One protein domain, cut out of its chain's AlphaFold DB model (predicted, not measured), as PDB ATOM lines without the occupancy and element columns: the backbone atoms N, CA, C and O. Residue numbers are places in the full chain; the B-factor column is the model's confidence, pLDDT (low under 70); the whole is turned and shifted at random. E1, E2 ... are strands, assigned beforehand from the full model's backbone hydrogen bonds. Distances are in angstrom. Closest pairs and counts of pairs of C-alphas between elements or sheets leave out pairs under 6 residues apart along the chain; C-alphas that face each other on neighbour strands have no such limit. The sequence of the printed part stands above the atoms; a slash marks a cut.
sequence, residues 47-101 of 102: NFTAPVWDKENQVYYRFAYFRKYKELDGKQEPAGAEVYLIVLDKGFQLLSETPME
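Overview. This is residues 47 to 101 of the 102 residues of the protein "DUF4221 domain-containing protein" of Mongoliibacter sp (UniProt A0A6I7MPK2). The model is a long, twisted two-stranded hairpin of E2 and E3, widened at one end into a four-stranded sheet by two shorter strands, E1 beside the first residues of E2 and E4 beside the last residues of E3. Past these two short strands, E2 and E3 run on as a two-stranded arm to their turn at residues 73 and 74, and this arm makes the length of a rod spanning 49 by 19 by 16 A. The printed part has 55 residues, with no named helix and four named strands, E1, E2, E3 and E4 in chain order, which is also their order across the sheet, all antiparallel. The class is all strand, and the whole is only just loose, close to extended, with a radius of gyration of the C-alphas of 14.9 A.

Arrangement. The printed part opens with a stretch in which residues 47 to 48 make a short antiparallel pairing with residues 64 to 65, which belong to E2, residues 59 to 72. E1, residues 52 to 54, is an edge strand and forms a hairpin with E2, their directions at 144 degrees. Here the C-alphas of Trp 53 and Tyr 60 face each other at 4.5 A, and N 52 and O 61 are within hydrogen-bond range at 2.8 A, as are N 61 and O 52 at 2.8 A. E2 is an inner strand and forms a hairpin with E3, residues 75 to 88, their directions antiparallel at 165 degrees. The C-alphas that face each other include those of Tyr 65 and Val 83, 4.3 A apart, and those of Leu 72 and Lys 75, 5.3 A apart. N 62 and O 86 are within hydrogen-bond range at 2.9 A, and so are N 72 and O 75 at 2.9 A. E3 bends by 51 degrees at residue 79; near this place the facing C-alphas pass from 68 and 80, at 5.1 A, to 69 and 78, at 4.7 A, and O 68 is within hydrogen-bond range of both N 79, at 2.8 A, and N 80, at 3.3 A. E4, residues 94 to 100, is the other edge strand and forms a hairpin with E3, their directions at 141 degrees. The C-alphas of Tyr 84 and Pro 99 face each other at 4.4 A, and N 85 and O 98 are within hydrogen-bond range at 2.8 A. E1 is apart from both E3 and E4. The four strands form a meander, each strand the antiparallel neighbour of the one before.

Along the chain. E1 begins at C-alpha 52, (9.292, -41.162, -49.846), and measures 6.6 A from Val 52 to Asp 54. E2 measures 41.5 A from the C-alpha of Val 59 to that of Leu 72 at (0.342, -34.701, -15.003). E3 comes back over 37.3 A from Lys 75 to Leu 88. E4 covers 16.9 A from Leu 94 to Met 100, where its last C-alpha stands at (-1.889, -31.493, -40.984).

Size, cuts and confidence. The two C-alphas farthest apart are those of Glu 56 and Asp 73, at 50.0 A, while the first and last printed C-alphas, of Asn 47 and Glu 101, are 17.3 A apart. The sheet is twisted: its C-alphas lie up to 6.3 A off their best plane, and from edge to edge the strands' lines turn by 68 degrees. The links E1 to E2, E2 to E3 and E3 to E4 are tight, with 4, 2 and 5 residues. The printed part has no cut. Its mean pLDDT is 91.9, and no printed residue is under 70.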
ATOM      1  N   ASN A  47      11.030 -33.973 -35.094       88.00
ATOM      2  CA  ASN A  47      11.302 -35.299 -35.616       88.00
ATOM      3  C   ASN A  47      10.887 -35.373 -37.083       88.00
ATOM      4  O   ASN A  47       9.948 -34.708 -37.516       88.00
ATOM      5  N   PHE A  48      11.560 -36.224 -37.856       90.50
ATOM      6  CA  PHE A  48      11.236 -36.396 -39.264       90.50
ATOM      7  C   PHE A  48      11.171 -37.863 -39.665       90.50
ATOM      8  O   PHE A  48      12.017 -38.667 -39.276       90.50
ATOM      9  N   THR A  49      10.220 -38.203 -40.532       92.88
ATOM     10  CA  THR A  49      10.204 -39.514 -41.185       92.88
ATOM     11  C   THR A  49      11.230 -39.572 -42.316       92.88
ATOM     12  O   THR A  49      11.727 -38.543 -42.801       92.88
ATOM     13  N   ALA A  50      11.536 -40.793 -42.760       93.25
ATOM     14  CA  ALA A  50      12.264 -40.995 -44.004       93.25
ATOM     15  C   ALA A  50      11.473 -40.388 -45.184       93.25
ATOM     16  O   ALA A  50      10.240 -40.473 -45.189       93.25
ATOM     17  N   PRO A  51      12.154 -39.763 -46.161       95.31
ATOM     18  CA  PRO A  51      11.505 -39.258 -47.361       95.31
ATOM     19  C   PRO A  51      11.079 -40.394 -48.292       95.31
ATOM     20  O   PRO A  51      11.823 -41.348 -48.520       95.31
ATOM     21  N   VAL A  52       9.883 -40.260 -48.856       97.56
ATOM     22  CA  VAL A  52       9.292 -41.162 -49.846       97.56
ATOM     23  C   VAL A  52       9.327 -40.474 -51.201       97.56
ATOM     24  O   VAL A  52       8.831 -39.362 -51.346       97.56
ATOM     25  N   TRP A  53       9.932 -41.125 -52.190       97.56
ATOM     26  CA  TRP A  53      10.016 -40.600 -53.549       97.56
ATOM     27  C   TRP A  53       8.723 -40.850 -54.329       97.56
ATOM     28  O   TRP A  53       8.315 -42.003 -54.486       97.56
ATOM     29  N   ASP A  54       8.143 -39.791 -54.884       97.00
ATOM     30  CA  ASP A  54       7.075 -39.856 -55.874       97.00
ATOM     31  C   ASP A  54       7.655 -39.719 -57.288       97.00
ATOM     32  O   ASP A  54       8.185 -38.679 -57.693       97.00
ATOM     33  N   LYS A  55       7.547 -40.806 -58.059       96.56
ATOM     34  CA  LYS A  55       8.062 -40.887 -59.428       96.56
ATOM     35  C   LYS A  55       7.216 -40.112 -60.436       96.56
ATOM     36  O   LYS A  55       7.747 -39.776 -61.488       96.56
ATOM     37  N   GLU A  56       5.944 -39.857 -60.173       97.56
ATOM     38  CA  GLU A  56       5.076 -39.172 -61.134       97.56
ATOM     39  C   GLU A  56       5.312 -37.667 -61.060       97.56
ATOM     40  O   GLU A  56       5.651 -37.036 -62.061       97.56
ATOM     41  N   ASN A  57       5.257 -37.122 -59.845       96.62
ATOM     42  CA  ASN A  57       5.446 -35.693 -59.606       96.62
ATOM     43  C   ASN A  57       6.921 -35.291 -59.463       96.62
ATOM     44  O   ASN A  57       7.236 -34.104 -59.452       96.62
ATOM     45  N   GLN A  58       7.837 -36.267 -59.404       97.69
ATOM     46  CA  GLN A  58       9.280 -36.053 -59.270       97.69
ATOM     47  C   GLN A  58       9.646 -35.236 -58.013       97.69
ATOM     48  O   GLN A  58      10.526 -34.370 -58.060       97.69
ATOM     49  N   VAL A  59       9.000 -35.556 -56.890       97.69
ATOM     50  CA  VAL A  59       9.192 -34.917 -55.578       97.69
ATOM     51  C   VAL A  59       9.362 -35.960 -54.472       97.69
ATOM     52  O   VAL A  59       8.940 -37.106 -54.612       97.69
ATOM     53  N   TYR A  60       9.966 -35.570 -53.352       98.12
ATOM     54  CA  TYR A  60       9.933 -36.356 -52.121       98.12
ATOM     55  C   TYR A  60       8.870 -35.821 -51.169       98.12
ATOM     56  O   TYR A  60       8.806 -34.619 -50.924       98.12
ATOM     57  N   TYR A  61       8.122 -36.725 -50.550       97.62
ATOM     58  CA  TYR A  61       7.241 -36.430 -49.427       97.62
ATOM     59  C   TYR A  61       7.860 -36.935 -48.127       97.62
ATOM     60  O   TYR A  61       8.402 -38.040 -48.079       97.62
ATOM     61  N   ARG A  62       7.768 -36.165 -47.044       96.62
ATOM     62  CA  ARG A  62       8.092 -36.642 -45.690       96.62
ATOM     63  C   ARG A  62       7.244 -35.927 -44.653       96.62
ATOM     64  O   ARG A  62       6.799 -34.813 -44.896       96.62
ATOM     65  N   PHE A  63       7.080 -36.531 -43.484       95.50
ATOM     66  CA  PHE A  63       6.469 -35.852 -42.351       95.50
ATOM     67  C   PHE A  63       7.541 -35.250 -41.450       95.50
ATOM     68  O   PHE A  63       8.533 -35.914 -41.131       95.50
ATOM     69  N   ALA A  64       7.318 -34.010 -41.035       93.81
ATOM     70  CA  ALA A  64       7.943 -33.425 -39.859       93.81
ATOM     71  C   ALA A  64       6.906 -33.417 -38.735       93.81
ATOM     72  O   ALA A  64       5.727 -33.180 -38.991       93.81
ATOM     73  N   TYR A  65       7.308 -33.720 -37.506       91.00
ATOM     74  CA  TYR A  65       6.382 -33.715 -36.385       91.00
ATOM     75  C   TYR A  65       7.055 -33.353 -35.066       91.00
ATOM     76  O   TYR A  65       8.210 -33.696 -34.820       91.00
ATOM     77  N   PHE A  66       6.283 -32.712 -34.198       88.50
ATOM     78  CA  PHE A  66       6.654 -32.377 -32.830       88.50
ATOM     79  C   PHE A  66       5.715 -33.114 -31.894       88.50
ATOM     80  O   PHE A  66       4.494 -32.982 -32.016       88.50
ATOM     81  N   ARG A  67       6.250 -33.904 -30.964       86.25
ATOM     82  CA  ARG A  67       5.405 -34.562 -29.966       86.25
ATOM     83  C   ARG A  67       5.098 -33.575 -28.856       86.25
ATOM     84  O   ARG A  67       5.994 -32.964 -28.288       86.25
ATOM     85  N   LYS A  68       3.816 -33.455 -28.533       84.69
ATOM     86  CA  LYS A  68       3.356 -32.679 -27.391       84.69
ATOM     87  C   LYS A  68       3.206 -33.608 -26.204       84.69
ATOM     88  O   LYS A  68       2.540 -34.642 -26.298       84.69
ATOM     89  N   TYR A  69       3.776 -33.200 -25.083       83.69
ATOM     90  CA  TYR A  69       3.570 -33.843 -23.797       83.69
ATOM     91  C   TYR A  69       2.863 -32.866 -22.864       83.69
ATOM     92  O   TYR A  69       3.045 -31.653 -22.955       83.69
ATOM     93  N   LYS A  70       2.037 -33.400 -21.971       84.50
ATOM     94  CA  LYS A  70       1.472 -32.661 -20.841       84.50
ATOM     95  C   LYS A  70       2.096 -33.209 -19.563       84.50
ATOM     96  O   LYS A  70       2.311 -34.416 -19.459       84.50
ATOM     97  N   GLU A  71       2.377 -32.345 -18.598       84.75
ATOM     98  CA  GLU A  71       2.776 -32.794 -17.266       84.75
ATOM     99  C   GLU A  71       1.524 -33.054 -16.423       84.75
ATOM    100  O   GLU A  71       0.694 -32.166 -16.230       84.75
ATOM    101  N   LEU A  72       1.385 -34.285 -15.934       83.19
ATOM    102  CA  LEU A  72       0.342 -34.701 -15.003       83.19
ATOM    103  C   LEU A  72       1.018 -35.388 -13.812       83.19
ATOM    104  O   LEU A  72       1.724 -36.379 -13.987       83.19
ATOM    105  N   ASP A  73       0.864 -34.827 -12.611       84.00
ATOM    106  CA  ASP A  73       1.458 -35.351 -11.370       84.00
ATOM    107  C   ASP A  73       2.975 -35.637 -11.461       84.00
ATOM    108  O   ASP A  73       3.479 -36.649 -10.970       84.00
ATOM    109  N   GLY A  74       3.719 -34.751 -12.134       80.50
ATOM    110  CA  GLY A  74       5.169 -34.888 -12.332       80.50
ATOM    111  C   GLY A  74       5.583 -35.953 -13.356       80.50
ATOM    112  O   GLY A  74       6.771 -36.255 -13.474       80.50
ATOM    113  N   LYS A  75       4.631 -36.523 -14.107       79.88
ATOM    114  CA  LYS A  75       4.877 -37.434 -15.232       79.88
ATOM    115  C   LYS A  75       4.497 -36.764 -16.548       79.88
ATOM    116  O   LYS A  75       3.460 -36.117 -16.641       79.88
ATOM    117  N   GLN A  76       5.321 -36.947 -17.578       76.19
ATOM    118  CA  GLN A  76       4.963 -36.553 -18.938       76.19
ATOM    119  C   GLN A  76       4.033 -37.602 -19.552       76.19
ATOM    120  O   GLN A  76       4.408 -38.764 -19.715       76.19
ATOM    121  N   GLU A  77       2.828 -37.183 -19.917       80.06
ATOM    122  CA  GLU A  77       1.891 -37.982 -20.699       80.06
ATOM    123  C   GLU A  77       1.847 -37.476 -22.147       80.06
ATOM    124  O   GLU A  77       1.869 -36.260 -22.368       80.06
ATOM    125  N   PRO A  78       1.738 -38.365 -23.151       81.75
ATOM    126  CA  PRO A  78       1.503 -37.955 -24.530       81.75
ATOM    127  C   PRO A  78       0.206 -37.140 -24.633       81.75
ATOM    128  O   PRO A  78      -0.861 -37.603 -24.227       81.75
ATOM    129  N   ALA A  79       0.297 -35.929 -25.178       86.38
ATOM    130  CA  ALA A  79      -0.832 -35.015 -25.360       86.38
ATOM    131  C   ALA A  79      -1.225 -34.836 -26.835       86.38
ATOM    132  O   ALA A  79      -2.284 -34.286 -27.122       86.38
ATOM    133  N   GLY A  80      -0.387 -35.297 -27.766       88.12
ATOM    134  CA  GLY A  80      -0.639 -35.242 -29.203       88.12
ATOM    135  C   GLY A  80       0.643 -34.998 -29.992       88.12
ATOM    136  O   GLY A  80       1.750 -35.185 -29.479       88.12
ATOM    137  N   ALA A  81       0.493 -34.563 -31.238       88.88
ATOM    138  CA  ALA A  81       1.602 -34.100 -32.056       88.88
ATOM    139  C   ALA A  81       1.145 -32.989 -33.005       88.88
ATOM    140  O   ALA A  81       0.011 -33.005 -33.468       88.88
ATOM    141  N   GLU A  82       2.031 -32.043 -33.303       91.00
ATOM    142  CA  GLU A  82       1.900 -31.202 -34.497       91.00
ATOM    143  C   GLU A  82       2.598 -31.917 -35.646       91.00
ATOM    144  O   GLU A  82       3.743 -32.342 -35.490       91.00
ATOM    145  N   VAL A  83       1.914 -32.081 -36.776       92.88
ATOM    146  CA  VAL A  83       2.426 -32.823 -37.931       92.88
ATOM    147  C   VAL A  83       2.360 -31.937 -39.168       92.88
ATOM    148  O   VAL A  83       1.369 -31.255 -39.408       92.88
ATOM    149  N   TYR A  84       3.409 -31.987 -39.977       95.06
ATOM    150  CA  TYR A  84       3.553 -31.234 -41.213       95.06
ATOM    151  C   TYR A  84       3.915 -32.182 -42.348       95.06
ATOM    152  O   TYR A  84       4.806 -33.024 -42.202       95.06
ATOM    153  N   LEU A  85       3.253 -32.031 -43.493       96.62
ATOM    154  CA  LEU A  85       3.666 -32.661 -44.740       96.62
ATOM    155  C   LEU A  85       4.674 -31.756 -45.447       96.62
ATOM    156  O   LEU A  85       4.361 -30.629 -45.823       96.62
ATOM    157  N   ILE A  86       5.871 -32.283 -45.659       97.56
ATOM    158  CA  ILE A  86       6.975 -31.618 -46.339       97.56
ATOM    159  C   ILE A  86       7.102 -32.192 -47.747       97.56
ATOM    160  O   ILE A  86       7.189 -33.411 -47.916       97.56
ATOM    161  N   VAL A  87       7.168 -31.309 -48.743       97.88
ATOM    162  CA  VAL A  87       7.426 -31.646 -50.147       97.88
ATOM    163  C   VAL A  87       8.782 -31.081 -50.545       97.88
ATOM    164  O   VAL A  87       9.044 -29.894 -50.351       97.88
ATOM    165  N   LEU A  88       9.647 -31.927 -51.100       97.31
ATOM    166  CA  LEU A  88      11.003 -31.571 -51.512       97.31
ATOM    167  C   LEU A  88      11.236 -31.895 -52.989       97.31
ATOM    168  O   LEU A  88      10.653 -32.836 -53.525       97.31
ATOM    169  N   ASP A  89      12.148 -31.174 -53.629       96.62
ATOM    170  CA  ASP A  89      12.635 -31.521 -54.964       96.62
ATOM    171  C   ASP A  89      13.717 -32.625 -54.934       96.62
ATOM    172  O   ASP A  89      14.104 -33.146 -53.884       96.62
ATOM    173  N   LYS A  90      14.253 -32.979 -56.111       95.88
ATOM    174  CA  LYS A  90      15.340 -33.969 -56.262       95.88
ATOM    175  C   LYS A  90      16.636 -33.608 -55.533       95.88
ATOM    176  O   LYS A  90      17.419 -34.502 -55.225       95.88
ATOM    177  N   GLY A  91      16.884 -32.319 -55.328       96.50
ATOM    178  CA  GLY A  91      18.032 -31.790 -54.601       96.50
ATOM    179  C   GLY A  91      17.784 -31.670 -53.098       96.50
ATOM    180  O   GLY A  91      18.616 -31.075 -52.415       96.50
ATOM    181  N   PHE A  92      16.669 -32.217 -52.592       93.12
ATOM    182  CA  PHE A  92      16.200 -32.069 -51.214       93.12
ATOM    183  C   PHE A  92      15.951 -30.606 -50.804       93.12
ATOM    184  O   PHE A  92      16.017 -30.277 -49.620       93.12
ATOM    185  N   GLN A  93      15.646 -29.731 -51.766       96.44
ATOM    186  CA  GLN A  93      15.202 -28.368 -51.489       96.44
ATOM    187  C   GLN A  93      13.716 -28.358 -51.150       96.44
ATOM    188  O   GLN A  93      12.928 -29.073 -51.769       96.44
ATOM    189  N   LEU A  94      13.334 -27.537 -50.173       95.50
ATOM    190  CA  LEU A  94      11.947 -27.390 -49.746       95.50
ATOM    191  C   LEU A  94      11.106 -26.722 -50.838       95.50
ATOM    192  O   LEU A  94      11.410 -25.609 -51.260       95.50
ATOM    193  N   LEU A  95      10.035 -27.394 -51.257       96.75
ATOM    194  CA  LEU A  95       9.038 -26.854 -52.183       96.75
ATOM    195  C   LEU A  95       7.798 -26.358 -51.439       96.75
ATOM    196  O   LEU A  95       7.303 -25.274 -51.733       96.75
ATOM    197  N   SER A  96       7.302 -27.135 -50.472       96.75
ATOM    198  CA  SER A  96       6.168 -26.733 -49.640       96.75
ATOM    199  C   SER A  96       6.150 -27.443 -48.290       96.75
ATOM    200  O   SER A  96       6.660 -28.554 -48.144       96.75
ATOM    201  N   GLU A  97       5.487 -26.808 -47.330       96.19
ATOM    202  CA  GLU A  97       5.171 -27.343 -46.010       96.19
ATOM    203  C   GLU A  97       3.689 -27.075 -45.729       96.19
ATOM    204  O   GLU A  97       3.234 -25.937 -45.857       96.19
ATOM    205  N   THR A  98       2.942 -28.119 -45.368       96.75
ATOM    206  CA  THR A  98       1.507 -28.019 -45.079       96.75
ATOM    207  C   THR A  98       1.222 -28.588 -43.689       96.75
ATOM    208  O   THR A  98       1.529 -29.763 -43.464       96.75
ATOM    209  N   PRO A  99       0.637 -27.808 -42.759       95.62
ATOM    210  CA  PRO A  99       0.197 -28.340 -41.476       95.62
ATOM    211  C   PRO A  99      -0.933 -29.349 -41.694       95.62
ATOM    212  O   PRO A  99      -1.827 -29.141 -42.515       95.62
ATOM    213  N   MET A 100      -0.870 -30.455 -40.965       91.75
ATOM    214  CA  MET A 100      -1.889 -31.493 -40.984       91.75
ATOM    215  C   MET A 100      -2.817 -31.280 -39.790       91.75
ATOM    216  O   MET A 100      -2.369 -31.320 -38.646       91.75
ATOM    217  N   GLU A 101      -4.105 -31.084 -40.056       83.56
ATOM    218  CA  GLU A 101      -5.137 -31.147 -39.021       83.56
ATOM    219  C   GLU A 101      -5.286 -32.617 -38.593       83.56
ATOM    220  O   GLU A 101      -5.535 -33.486 -39.436       83.56
TER     221      GLU A 101